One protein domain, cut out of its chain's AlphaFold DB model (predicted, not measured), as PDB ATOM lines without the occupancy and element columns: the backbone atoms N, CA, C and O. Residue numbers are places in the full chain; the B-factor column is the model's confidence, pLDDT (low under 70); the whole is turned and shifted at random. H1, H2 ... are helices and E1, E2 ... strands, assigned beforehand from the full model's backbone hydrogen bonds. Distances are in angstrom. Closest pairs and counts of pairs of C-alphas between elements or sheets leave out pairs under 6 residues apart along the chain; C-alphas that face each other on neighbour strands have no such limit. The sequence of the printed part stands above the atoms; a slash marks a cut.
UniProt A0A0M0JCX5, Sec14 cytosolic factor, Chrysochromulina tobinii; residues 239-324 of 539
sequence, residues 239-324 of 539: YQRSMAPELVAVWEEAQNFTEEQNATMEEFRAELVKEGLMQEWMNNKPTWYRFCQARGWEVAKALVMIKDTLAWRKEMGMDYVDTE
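Overview. This is residues 239 to 324 of the 539 residues of the protein "Sec14 cytosolic factor" of Chrysochromulina tobinii (UniProt A0A0M0JCX5). Three crossed helices make the core: H3 and H5 meet where H5 begins and spread apart from there, and the shorter H4 crosses both at close to right angles. H2, with the small H1 before it, lies near the first residues of H4, while the far part of H5 sticks out with residues 311 to 317, of which 311 to 315 belong to H5, and leads towards E1. The printed part has 86 residues, with five named helices and one strand in the order H1, H2, H3, H4, H5, E1, and its class is mostly helix. The whole is compact, with a radius of gyration of the C-alphas of 13.6 A, and the C-alphas span 36 by 33 by 20 A.

Arrangement. The longest helix is H5, residues 299 to 315. With residues 299 to 306 alone it touches H4, residues 285 to 294; their closest C-alphas, those of Phe 291 and Ala 302, are 5.3 A apart. Their lines are about perpendicular at 73 degrees, only just beyond a steep tilt. With residues 299 to 303 alone H5 touches H3, residues 259 to 274, at a steep tilt of 47 degrees, the same way; the closest C-alphas, Phe 268 and Val 299, are 5.5 A apart. H3 touches H4 with its residues 264 to 269 alone, about perpendicular at 78 degrees, and the closest C-alphas, Met 265 and Trp 288, are 5.7 A apart. H2, residues 245 to 255, is close to H4 but not clearly touching: the closest C-alphas, Val 248 and Pro 286, are 7.7 A apart, at a shallow tilt of 31 degrees, the same way. H1, residues 239 to 242, and H2 meet only through their link. E1, residues 320 to 323, pairs with no named strand and is apart from H5. Every O i to N i+4 pair is within hydrogen-bond range in H3, H4 and H5; in H2 6 of 7 are, and H1 is too short for such a pair.

Along the chain. H5 is 24.3 A long from first to last C-alpha and begins at C-alpha 299, (-5.068, -39.640, -54.865). H3 is 22.5 A long, H2 14.9 A and H4 14.1 A. H1 begins at C-alpha 239, (-21.527, -25.583, -41.639), and E1 ends at C-alpha 323, (-25.188, -14.190, -45.446).

Size, cuts and confidence. The two C-alphas farthest apart, those of Glu 260 and Glu 324, are 40.0 A apart. The printed part has no cut. The link from H3 to H4, 10 residues, is short, and the other four links are tight. The mean pLDDT of the printed part is 94.8, and no printed residue is under 70.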
ATOM      1  N   TYR A 239     -22.515 -24.736 -40.976       89.62
ATOM      2  CA  TYR A 239     -21.527 -25.583 -41.639       89.62
ATOM      3  C   TYR A 239     -20.134 -25.446 -41.008       89.62
ATOM      4  O   TYR A 239     -19.576 -26.446 -40.562       89.62
ATOM      5  N   GLN A 240     -19.605 -24.223 -40.874       89.31
ATOM      6  CA  GLN A 240     -18.301 -23.983 -40.241       89.31
ATOM      7  C   GLN A 240     -18.276 -24.479 -38.785       89.31
ATOM      8  O   GLN A 240     -17.332 -25.156 -38.388       89.31
ATOM      9  N   ARG A 241     -19.333 -24.222 -38.002       91.81
ATOM     10  CA  ARG A 241     -19.440 -24.713 -36.615       91.81
ATOM     11  C   ARG A 241     -19.499 -26.237 -36.531       91.81
ATOM     12  O   ARG A 241     -18.923 -26.809 -35.619       91.81
ATOM     13  N   SER A 242     -20.157 -26.905 -37.480       93.88
ATOM     14  CA  SER A 242     -20.198 -28.374 -37.524       93.88
ATOM     15  C   SER A 242     -18.847 -29.021 -37.845       93.88
ATOM     16  O   SER A 242     -18.661 -30.206 -37.580       93.88
ATOM     17  N   MET A 243     -17.906 -28.235 -38.379       93.88
ATOM     18  CA  MET A 243     -16.531 -28.635 -38.682       93.88
ATOM     19  C   MET A 243     -15.541 -28.254 -37.570       93.88
ATOM     20  O   MET A 243     -14.332 -28.307 -37.794       93.88
ATOM     21  N   ALA A 244     -16.023 -27.851 -36.391       93.88
ATOM     22  CA  ALA A 244     -15.152 -27.502 -35.278       93.88
ATOM     23  C   ALA A 244     -14.257 -28.699 -34.871       93.88
ATOM     24  O   ALA A 244     -14.737 -29.843 -34.898       93.88
ATOM     25  N   PRO A 245     -12.976 -28.471 -34.508       95.06
ATOM     26  CA  PRO A 245     -12.012 -29.544 -34.248       95.06
ATOM     27  C   PRO A 245     -12.502 -30.582 -33.236       95.06
ATOM     28  O   PRO A 245     -12.306 -31.775 -33.440       95.06
ATOM     29  N   GLU A 246     -13.199 -30.148 -32.187       96.06
ATOM     30  CA  GLU A 246     -13.760 -31.016 -31.157       96.06
ATOM     31  C   GLU A 246     -14.832 -31.972 -31.699       96.06
ATOM     32  O   GLU A 246     -14.867 -33.135 -31.307       96.06
ATOM     33  N   LEU A 247     -15.668 -31.536 -32.648       97.31
ATOM     34  CA  LEU A 247     -16.703 -32.385 -33.249       97.31
ATOM     35  C   LEU A 247     -16.106 -33.360 -34.265       97.31
ATOM     36  O   LEU A 247     -16.566 -34.502 -34.385       97.31
ATOM     37  N   VAL A 248     -15.100 -32.902 -35.015       97.31
ATOM     38  CA  VAL A 248     -14.394 -33.709 -36.017       97.31
ATOM     39  C   VAL A 248     -13.522 -34.767 -35.342       97.31
ATOM     40  O   VAL A 248     -13.522 -35.898 -35.812       97.31
ATOM     41  N   ALA A 249     -12.872 -34.459 -34.216       96.50
ATOM     42  CA  ALA A 249     -12.049 -35.410 -33.470       96.50
ATOM     43  C   ALA A 249     -12.851 -36.638 -33.005       96.50
ATOM     44  O   ALA A 249     -12.424 -37.768 -33.228       96.50
ATOM     45  N   VAL A 250     -14.056 -36.436 -32.454       96.88
ATOM     46  CA  VAL A 250     -14.938 -37.550 -32.043       96.88
ATOM     47  C   VAL A 250     -15.368 -38.392 -33.252       96.88
ATOM     48  O   VAL A 250     -15.490 -39.614 -33.171       96.88
ATOM     49  N   TRP A 251     -15.617 -37.758 -34.404       96.56
ATOM     50  CA  TRP A 251     -15.920 -38.489 -35.638       96.56
ATOM     51  C   TRP A 251     -14.720 -39.289 -36.137       96.56
ATOM     52  O   TRP A 251     -14.891 -40.443 -36.519       96.56
ATOM     53  N   GLU A 252     -13.535 -38.689 -36.127       95.75
ATOM     54  CA  GLU A 252     -12.294 -39.288 -36.600       95.75
ATOM     55  C   GLU A 252     -11.905 -40.517 -35.775       95.75
ATOM     56  O   GLU A 252     -11.623 -41.568 -36.351       95.75
ATOM     57  N   GLU A 253     -11.992 -40.422 -34.446       95.75
ATOM     58  CA  GLU A 253     -11.792 -41.555 -33.538       95.75
ATOM     59  C   GLU A 253     -12.741 -42.713 -33.887       95.75
ATOM     60  O   GLU A 253     -12.314 -43.857 -34.031       95.75
ATOM     61  N   ALA A 254     -14.019 -42.409 -34.139       94.69
ATOM     62  CA  ALA A 254     -15.007 -43.410 -34.533       94.69
ATOM     63  C   ALA A 254     -14.782 -43.991 -35.944       94.69
ATOM     64  O   ALA A 254     -15.263 -45.089 -36.228       94.69
ATOM     65  N   GLN A 255     -14.102 -43.275 -36.849       94.31
ATOM     66  CA  GLN A 255     -13.730 -43.825 -38.158       94.31
ATOM     67  C   GLN A 255     -12.559 -44.805 -38.063       94.31
ATOM     68  O   GLN A 255     -12.480 -45.708 -38.895       94.31
ATOM     69  N   ASN A 256     -11.680 -44.637 -37.067       95.31
ATOM     70  CA  ASN A 256     -10.505 -45.479 -36.845       95.31
ATOM     71  C   ASN A 256      -9.648 -45.640 -38.119       95.31
ATOM     72  O   ASN A 256      -9.386 -46.752 -38.584       95.31
ATOM     73  N   PHE A 257      -9.268 -44.511 -38.728       97.00
ATOM     74  CA  PHE A 257      -8.456 -44.504 -39.943       97.00
ATOM     75  C   PHE A 257      -7.065 -45.096 -39.702       97.00
ATOM     76  O   PHE A 257      -6.407 -44.795 -38.708       97.00
ATOM     77  N   THR A 258      -6.589 -45.886 -40.660       97.81
ATOM     78  CA  THR A 258      -5.198 -46.363 -40.673       97.81
ATOM     79  C   THR A 258      -4.214 -45.211 -40.905       97.81
ATOM     80  O   THR A 258      -4.576 -44.163 -41.447       97.81
ATOM     81  N   GLU A 259      -2.943 -45.413 -40.551       97.69
ATOM     82  CA  GLU A 259      -1.872 -44.453 -40.858       97.69
ATOM     83  C   GLU A 259      -1.774 -44.167 -42.365       97.69
ATOM     84  O   GLU A 259      -1.646 -43.010 -42.761       97.69
ATOM     85  N   GLU A 260      -1.931 -45.195 -43.204       98.06
ATOM     86  CA  GLU A 260      -1.931 -45.068 -44.665       98.06
ATOM     87  C   GLU A 260      -3.075 -44.173 -45.155       98.06
ATOM     88  O   GLU A 260      -2.847 -43.234 -45.910       98.06
ATOM     89  N   GLN A 261      -4.297 -44.390 -44.664       98.12
ATOM     90  CA  GLN A 261      -5.455 -43.561 -45.016       98.12
ATOM     91  C   GLN A 261      -5.277 -42.098 -44.598       98.12
ATOM     92  O   GLN A 261      -5.657 -41.190 -45.341       98.12
ATOM     93  N   ASN A 262      -4.696 -41.863 -43.418       98.06
ATOM     94  CA  ASN A 262      -4.353 -40.518 -42.969       98.06
ATOM     95  C   ASN A 262      -3.320 -39.870 -43.898       98.06
ATOM     96  O   ASN A 262      -3.538 -38.744 -44.344       98.06
ATOM     97  N   ALA A 263      -2.261 -40.595 -44.265       98.25
ATOM     98  CA  ALA A 263      -1.255 -40.114 -45.208       98.25
ATOM     99  C   ALA A 263      -1.854 -39.797 -46.591       98.25
ATOM    100  O   ALA A 263      -1.571 -38.739 -47.146       98.25
ATOM    101  N   THR A 264      -2.746 -40.646 -47.116       98.62
ATOM    102  CA  THR A 264      -3.447 -40.404 -48.388       98.62
ATOM    103  C   THR A 264      -4.276 -39.118 -48.360       98.62
ATOM    104  O   THR A 264      -4.294 -38.374 -49.341       98.62
ATOM    105  N   MET A 265      -4.986 -38.837 -47.260       98.31
ATOM    106  CA  MET A 265      -5.773 -37.602 -47.137       98.31
ATOM    107  C   MET A 265      -4.884 -36.358 -47.111       98.31
ATOM    108  O   MET A 265      -5.235 -35.353 -47.731       98.31
ATOM    109  N   GLU A 266      -3.733 -36.425 -46.439       98.06
ATOM    110  CA  GLU A 266      -2.768 -35.323 -46.406       98.06
ATOM    111  C   GLU A 266      -2.075 -35.115 -47.759       98.06
ATOM    112  O   GLU A 266      -1.920 -33.976 -48.200       98.06
ATOM    113  N   GLU A 267      -1.730 -36.188 -48.477       98.44
ATOM    114  CA  GLU A 267      -1.212 -36.101 -49.849       98.44
ATOM    115  C   GLU A 267      -2.244 -35.453 -50.785       98.44
ATOM    116  O   GLU A 267      -1.933 -34.520 -51.528       98.44
ATOM    117  N   PHE A 268      -3.504 -35.888 -50.702       98.56
ATOM    118  CA  PHE A 268      -4.595 -35.304 -51.475       98.56
ATOM    119  C   PHE A 268      -4.790 -33.813 -51.168       98.56
ATOM    120  O   PHE A 268      -4.923 -32.999 -52.087       98.56
ATOM    121  N   ARG A 269      -4.750 -33.430 -49.886       98.06
ATOM    122  CA  ARG A 269      -4.768 -32.027 -49.449       98.06
ATOM    123  C   ARG A 269      -3.587 -31.246 -50.040       98.06
ATOM    124  O   ARG A 269      -3.788 -30.134 -50.528       98.06
ATOM    125  N   ALA A 270      -2.376 -31.800 -50.008       98.12
ATOM    126  CA  ALA A 270      -1.177 -31.143 -50.524       98.12
ATOM    127  C   ALA A 270      -1.260 -30.893 -52.040       98.12
ATOM    128  O   ALA A 270      -0.949 -29.791 -52.496       98.12
ATOM    129  N   GLU A 271      -1.747 -31.863 -52.817       98.19
ATOM    130  CA  GLU A 271      -1.948 -31.693 -54.261       98.19
ATOM    131  C   GLU A 271      -3.033 -30.649 -54.578       98.19
ATOM    132  O   GLU A 271      -2.845 -29.815 -55.464       98.19
ATOM    133  N   LEU A 272      -4.123 -30.595 -53.803       97.44
ATOM    134  CA  LEU A 272      -5.130 -29.531 -53.929       97.44
ATOM    135  C   LEU A 272      -4.543 -28.128 -53.705       97.44
ATOM    136  O   LEU A 272      -4.910 -27.188 -54.415       97.44
ATOM    137  N   VAL A 273      -3.644 -27.971 -52.729       97.38
ATOM    138  CA  VAL A 273      -2.953 -26.697 -52.463       97.38
ATOM    139  C   VAL A 273      -1.993 -26.357 -53.601       97.38
ATOM    140  O   VAL A 273      -2.016 -25.238 -54.111       97.38
ATOM    141  N   LYS A 274      -1.186 -27.327 -54.035       97.56
ATOM    142  CA  LYS A 274      -0.214 -27.180 -55.127       97.56
ATOM    143  C   LYS A 274      -0.867 -26.772 -56.448       97.56
ATOM    144  O   LYS A 274      -0.303 -25.962 -57.176       97.56
ATOM    145  N   GLU A 275      -2.053 -27.299 -56.748       96.81
ATOM    146  CA  GLU A 275      -2.816 -26.937 -57.946       96.81
ATOM    147  C   GLU A 275      -3.658 -25.656 -57.791       96.81
ATOM    148  O   GLU A 275      -4.311 -25.232 -58.744       96.81
ATOM    149  N   GLY A 276      -3.661 -25.020 -56.613       96.06
ATOM    150  CA  GLY A 276      -4.466 -23.823 -56.351       96.06
ATOM    151  C   GLY A 276      -5.978 -24.088 -56.348       96.06
ATOM    152  O   GLY A 276      -6.763 -23.185 -56.632       96.06
ATOM    153  N   LEU A 277      -6.391 -25.324 -56.052       94.19
ATOM    154  CA  LEU A 277      -7.792 -25.764 -56.044       94.19
ATOM    155  C   LEU A 277      -8.429 -25.729 -54.651       94.19
ATOM    156  O   LEU A 277      -9.652 -25.825 -54.539       94.19
ATOM    157  N   MET A 278      -7.621 -25.618 -53.594       93.88
ATOM    158  CA  MET A 278      -8.103 -25.610 -52.213       93.88
ATOM    159  C   MET A 278      -9.013 -24.401 -51.946       93.88
ATOM    160  O   MET A 278      -8.590 -23.253 -52.065       93.88
ATOM    161  N   GLN A 279     -10.253 -24.665 -51.528       87.69
ATOM    162  CA  GLN A 279     -11.217 -23.646 -51.094       87.69
ATOM    163  C   GLN A 279     -11.490 -23.772 -49.592       87.69
ATOM    164  O   GLN A 279     -11.400 -24.863 -49.033       87.69
ATOM    165  N   GLU A 280     -11.873 -22.673 -48.937       82.94
ATOM    166  CA  GLU A 280     -12.069 -22.637 -47.478       82.94
ATOM    167  C   GLU A 280     -13.051 -23.714 -46.987       82.94
ATOM    168  O   GLU A 280     -12.749 -24.468 -46.066       82.94
ATOM    169  N   TRP A 281     -14.195 -23.863 -47.660       83.62
ATOM    170  CA  TRP A 281     -15.230 -24.826 -47.275       83.62
ATOM    171  C   TRP A 281     -14.789 -26.294 -47.372       83.62
ATOM    172  O   TRP A 281     -15.370 -27.139 -46.701       83.62
ATOM    173  N   MET A 282     -13.794 -26.621 -48.206       88.06
ATOM    174  CA  MET A 282     -13.288 -27.992 -48.377       88.06
ATOM    175  C   MET A 282     -11.999 -28.252 -47.604       88.06
ATOM    176  O   MET A 282     -11.481 -29.368 -47.624       88.06
ATOM    177  N   ASN A 283     -11.473 -27.232 -46.928       91.06
ATOM    178  CA  ASN A 283     -10.248 -27.304 -46.153       91.06
ATOM    179  C   ASN A 283     -10.490 -28.008 -44.803       91.06
ATOM    180  O   ASN A 283     -10.280 -27.440 -43.737       91.06
ATOM    181  N   ASN A 284     -11.000 -29.239 -44.852       93.69
ATOM    182  CA  ASN A 284     -11.309 -30.067 -43.695       93.69
ATOM    183  C   ASN A 284     -11.177 -31.558 -44.029       93.69
ATOM    184  O   ASN A 284     -11.511 -32.009 -45.131       93.69
ATOM    185  N   LYS A 285     -10.748 -32.334 -43.032       95.81
ATOM    186  CA  LYS A 285     -10.524 -33.778 -43.147       95.81
ATOM    187  C   LYS A 285     -11.760 -34.572 -43.593       95.81
ATOM    188  O   LYS A 285     -11.608 -35.427 -44.467       95.81
ATOM    189  N   PRO A 286     -12.991 -34.279 -43.117       96.62
ATOM    190  CA  PRO A 286     -14.184 -34.946 -43.623       96.62
ATOM    191  C   PRO A 286     -14.390 -34.814 -45.133       96.62
ATOM    192  O   PRO A 286     -14.872 -35.751 -45.767       96.62
ATOM    193  N   THR A 287     -14.035 -33.679 -45.737       95.44
ATOM    194  CA  THR A 287     -14.140 -33.520 -47.190       95.44
ATOM    195  C   THR A 287     -13.096 -34.359 -47.916       95.44
ATOM    196  O   THR A 287     -13.474 -35.100 -48.820       95.44
ATOM    197  N   TRP A 288     -11.832 -34.336 -47.493       97.25
ATOM    198  CA  TRP A 288     -10.775 -35.153 -48.111       97.25
ATOM    199  C   TRP A 288     -11.099 -36.644 -48.032       97.25
ATOM    200  O   TRP A 288     -11.062 -37.332 -49.051       97.25
ATOM    201  N   TYR A 289     -11.549 -37.106 -46.860       97.69
ATOM    202  CA  TYR A 289     -12.027 -38.472 -46.652       97.69
ATOM    203  C   TYR A 289     -13.039 -38.897 -47.720       97.69
ATOM    204  O   TYR A 289     -12.871 -39.952 -48.327       97.69
ATOM    205  N   ARG A 290     -14.079 -38.093 -47.985       96.50
ATOM    206  CA  ARG A 290     -15.149 -38.484 -48.921       96.50
ATOM    207  C   ARG A 290     -14.615 -38.736 -50.328       96.50
ATOM    208  O   ARG A 290     -15.003 -39.728 -50.944       96.50
ATOM    209  N   PHE A 291     -13.724 -37.879 -50.821       97.62
ATOM    210  CA  PHE A 291     -13.150 -38.012 -52.163       97.62
ATOM    211  C   PHE A 291     -12.130 -39.152 -52.244       97.62
ATOM    212  O   PHE A 291     -12.221 -39.977 -53.155       97.62
ATOM    213  N   CYS A 292     -11.221 -39.260 -51.267       98.06
ATOM    214  CA  CYS A 292     -10.264 -40.366 -51.190       98.06
ATOM    215  C   CYS A 292     -10.994 -41.711 -51.112       98.06
ATOM    216  O   CYS A 292     -10.779 -42.588 -51.949       98.06
ATOM    217  N   GLN A 293     -11.937 -41.851 -50.178       96.44
ATOM    218  CA  GLN A 293     -12.727 -43.064 -50.014       96.44
ATOM    219  C   GLN A 293     -13.453 -43.404 -51.320       96.44
ATOM    220  O   GLN A 293     -13.294 -44.520 -51.822       96.44
ATOM    221  N   ALA A 294     -14.197 -42.466 -51.924       95.56
ATOM    222  CA  ALA A 294     -14.952 -42.662 -53.173       95.56
ATOM    223  C   ALA A 294     -14.106 -43.118 -54.371       95.56
ATOM    224  O   ALA A 294     -14.653 -43.632 -55.347       95.56
ATOM    225  N   ARG A 295     -12.784 -42.949 -54.309       96.38
ATOM    226  CA  ARG A 295     -11.845 -43.368 -55.352       96.38
ATOM    227  C   ARG A 295     -10.837 -44.405 -54.869       96.38
ATOM    228  O   ARG A 295      -9.760 -44.524 -55.429       96.38
ATOM    229  N   GLY A 296     -11.218 -45.178 -53.851       95.38
ATOM    230  CA  GLY A 296     -10.445 -46.334 -53.397       95.38
ATOM    231  C   GLY A 296      -9.104 -45.960 -52.775       95.38
ATOM    232  O   GLY A 296      -8.191 -46.770 -52.819       95.38
ATOM    233  N   TRP A 297      -9.006 -44.754 -52.207       97.44
ATOM    234  CA  TRP A 297      -7.780 -44.180 -51.648       97.44
ATOM    235  C   TRP A 297      -6.687 -43.893 -52.695       97.44
ATOM    236  O   TRP A 297      -5.530 -43.694 -52.354       97.44
ATOM    237  N   GLU A 298      -7.057 -43.773 -53.976       97.88
ATOM    238  CA  GLU A 298      -6.144 -43.356 -55.047       97.88
ATOM    239  C   GLU A 298      -6.196 -41.832 -55.262       97.88
ATOM    240  O   GLU A 298      -7.146 -41.305 -55.857       97.88
ATOM    241  N   VAL A 299      -5.152 -41.117 -54.821       98.38
ATOM    242  CA  VAL A 299      -5.068 -39.640 -54.865       98.38
ATOM    243  C   VAL A 299      -5.310 -39.083 -56.269       98.38
ATOM    244  O   VAL A 299      -6.118 -38.171 -56.437       98.38
ATOM    245  N   ALA A 300      -4.693 -39.667 -57.299       98.25
ATOM    246  CA  ALA A 300      -4.856 -39.210 -58.681       98.25
ATOM    247  C   ALA A 300      -6.322 -39.259 -59.153       98.25
ATOM    248  O   ALA A 300      -6.809 -38.326 -59.791       98.25
ATOM    249  N   LYS A 301      -7.058 -40.320 -58.799       98.19
ATOM    250  CA  LYS A 301      -8.480 -40.460 -59.144       98.19
ATOM    251  C   LYS A 301      -9.356 -39.517 -58.317       98.19
ATOM    252  O   LYS A 301     -10.319 -38.963 -58.850       98.19
ATOM    253  N   ALA A 302      -9.025 -39.313 -57.040       98.19
ATOM    254  CA  ALA A 302      -9.699 -38.338 -56.183       98.19
ATOM    255  C   ALA A 302      -9.529 -36.902 -56.713       98.19
ATOM    256  O   ALA A 302     -10.501 -36.144 -56.737       98.19
ATOM    257  N   LEU A 303      -8.337 -36.552 -57.216       98.06
ATOM    258  CA  LEU A 303      -8.046 -35.250 -57.833       98.06
ATOM    259  C   LEU A 303      -8.858 -35.005 -59.103       98.06
ATOM    260  O   LEU A 303      -9.343 -33.897 -59.307       98.06
ATOM    261  N   VAL A 304      -9.051 -36.021 -59.945       98.31
ATOM    262  CA  VAL A 304      -9.947 -35.896 -61.108       98.31
ATOM    263  C   VAL A 304     -11.379 -35.615 -60.644       98.31
ATOM    264  O   VAL A 304     -11.983 -34.638 -61.075       98.31
ATOM    265  N   MET A 305     -11.890 -36.397 -59.690       97.94
ATOM    266  CA  MET A 305     -13.264 -36.243 -59.198       97.94
ATOM    267  C   MET A 305     -13.537 -34.857 -58.593       97.94
ATOM    268  O   MET A 305     -14.579 -34.260 -58.869       97.94
ATOM    269  N   ILE A 306     -12.625 -34.330 -57.769       97.25
ATOM    270  CA  ILE A 306     -12.812 -33.007 -57.154       97.25
ATOM    271  C   ILE A 306     -12.704 -31.881 -58.187       97.25
ATOM    272  O   ILE A 306     -13.467 -30.924 -58.097       97.25
ATOM    273  N   LYS A 307     -11.835 -31.996 -59.201       97.50
ATOM    274  CA  LYS A 307     -11.765 -31.029 -60.310       97.50
ATOM    275  C   LYS A 307     -13.075 -30.976 -61.085       97.50
ATOM    276  O   LYS A 307     -13.599 -29.886 -61.308       97.50
ATOM    277  N   ASP A 308     -13.626 -32.140 -61.419       97.94
ATOM    278  CA  ASP A 308     -14.912 -32.245 -62.108       97.94
ATOM    279  C   ASP A 308     -16.042 -31.666 -61.245       97.94
ATOM    280  O   ASP A 308     -16.859 -30.883 -61.732       97.94
ATOM    281  N   THR A 309     -16.031 -31.954 -59.938       96.69
ATOM    282  CA  THR A 309     -16.990 -31.376 -58.983       96.69
ATOM    283  C   THR A 309     -16.872 -29.852 -58.932       96.69
ATOM    284  O   THR A 309     -17.881 -29.155 -58.964       96.69
ATOM    285  N   LEU A 310     -15.658 -29.299 -58.866       95.38
ATOM    286  CA  LEU A 310     -15.431 -27.853 -58.832       95.38
ATOM    287  C   LEU A 310     -15.890 -27.163 -60.124       95.38
ATOM    288  O   LEU A 310     -16.498 -26.094 -60.059       95.38
ATOM    289  N   ALA A 311     -15.647 -27.780 -61.284       96.44
ATOM    290  CA  ALA A 311     -16.146 -27.293 -62.566       96.44
ATOM    291  C   ALA A 311     -17.682 -27.293 -62.601       96.44
ATOM    292  O   ALA A 311     -18.291 -26.265 -62.899       96.44
ATOM    293  N   TRP A 312     -18.309 -28.398 -62.193       96.50
ATOM    294  CA  TRP A 312     -19.764 -28.512 -62.105       96.50
ATOM    295  C   TRP A 312     -20.377 -27.496 -61.128       96.50
ATOM    296  O   TRP A 312     -21.361 -26.833 -61.456       96.50
ATOM    297  N   ARG A 313     -19.774 -27.298 -59.947       94.94
ATOM    298  CA  ARG A 313     -20.219 -26.284 -58.972       94.94
ATOM    299  C   ARG A 313     -20.201 -24.880 -59.576       94.94
ATOM    300  O   ARG A 313     -21.144 -24.117 -59.366       94.94
ATOM    301  N   LYS A 314     -19.164 -24.555 -60.353       93.81
ATOM    302  CA  LYS A 314     -19.064 -23.278 -61.071       93.81
ATOM    303  C   LYS A 314     -20.163 -23.134 -62.128       93.81
ATOM    304  O   LYS A 314     -20.803 -22.091 -62.194       93.81
ATOM    305  N   GLU A 315     -20.423 -24.174 -62.919       94.12
ATOM    306  CA  GLU A 315     -21.503 -24.185 -63.923       94.12
ATOM    307  C   GLU A 315     -22.894 -24.016 -63.298       94.12
ATOM    308  O   GLU A 315     -23.762 -23.348 -63.859       94.12
ATOM    309  N   MET A 316     -23.098 -24.584 -62.110       92.50
ATOM    310  CA  MET A 316     -24.347 -24.489 -61.353       92.50
ATOM    311  C   MET A 316     -24.514 -23.161 -60.595       92.50
ATOM    312  O   MET A 316     -25.560 -22.950 -59.980       92.50
ATOM    313  N   GLY A 317     -23.518 -22.267 -60.623       90.50
ATOM    314  CA  GLY A 317     -23.553 -21.000 -59.886       90.50
ATOM    315  C   GLY A 317     -23.493 -21.187 -58.368       90.50
ATOM    316  O   GLY A 317     -24.157 -20.470 -57.621       90.50
ATOM    317  N   MET A 318     -22.729 -22.175 -57.893       90.56
ATOM    318  CA  MET A 318     -22.578 -22.494 -56.465       90.56
ATOM    319  C   MET A 318     -21.457 -21.704 -55.773       90.56
ATOM    320  O   MET A 318     -20.919 -22.161 -54.761       90.56
ATOM    321  N   ASP A 319     -21.100 -20.535 -56.306       86.62
ATOM    322  CA  ASP A 319     -20.167 -19.612 -55.658       86.62
ATOM    323  C   ASP A 319     -20.702 -19.197 -54.285       86.62
ATOM    324  O   ASP A 319     -21.909 -19.025 -54.101       86.62
ATOM    325  N   TYR A 320     -19.814 -19.031 -53.310       86.00
ATOM    326  CA  TYR A 320     -20.220 -18.640 -51.964       86.00
ATOM    327  C   TYR A 320     -20.537 -17.152 -51.902       86.00
ATOM    328  O   TYR A 320     -19.859 -16.322 -52.506       86.00
ATOM    329  N   VAL A 321     -21.570 -16.826 -51.136       84.56
ATOM    330  CA  VAL A 321     -21.907 -15.462 -50.743       84.56
ATOM    331  C   VAL A 321     -22.046 -15.395 -49.234       84.56
ATOM    332  O   VAL A 321     -22.541 -16.333 -48.604       84.56
ATOM    333  N   ASP A 322     -21.623 -14.277 -48.658       83.19
ATOM    334  CA  ASP A 322     -21.808 -14.025 -47.236       83.19
ATOM    335  C   ASP A 322     -23.278 -13.718 -46.949       83.19
ATOM    336  O   ASP A 322     -23.909 -12.886 -47.606       83.19
ATOM    337  N   THR A 323     -23.828 -14.403 -45.950       81.19
ATOM    338  CA  THR A 323     -25.188 -14.190 -45.446       81.19
ATOM    339  C   THR A 323     -25.148 -13.944 -43.942       81.19
ATOM    340  O   THR A 323     -24.113 -14.130 -43.304       81.19
ATOM    341  N   GLU A 324     -26.284 -13.591 -43.339       77.25
ATOM    342  CA  GLU A 324     -26.407 -13.513 -41.872       77.25
ATOM    343  C   GLU A 324     -26.165 -14.859 -41.168       77.25
ATOM    344  O   GLU A 324     -25.952 -14.898 -39.963       77.25
TER     345      GLU A 324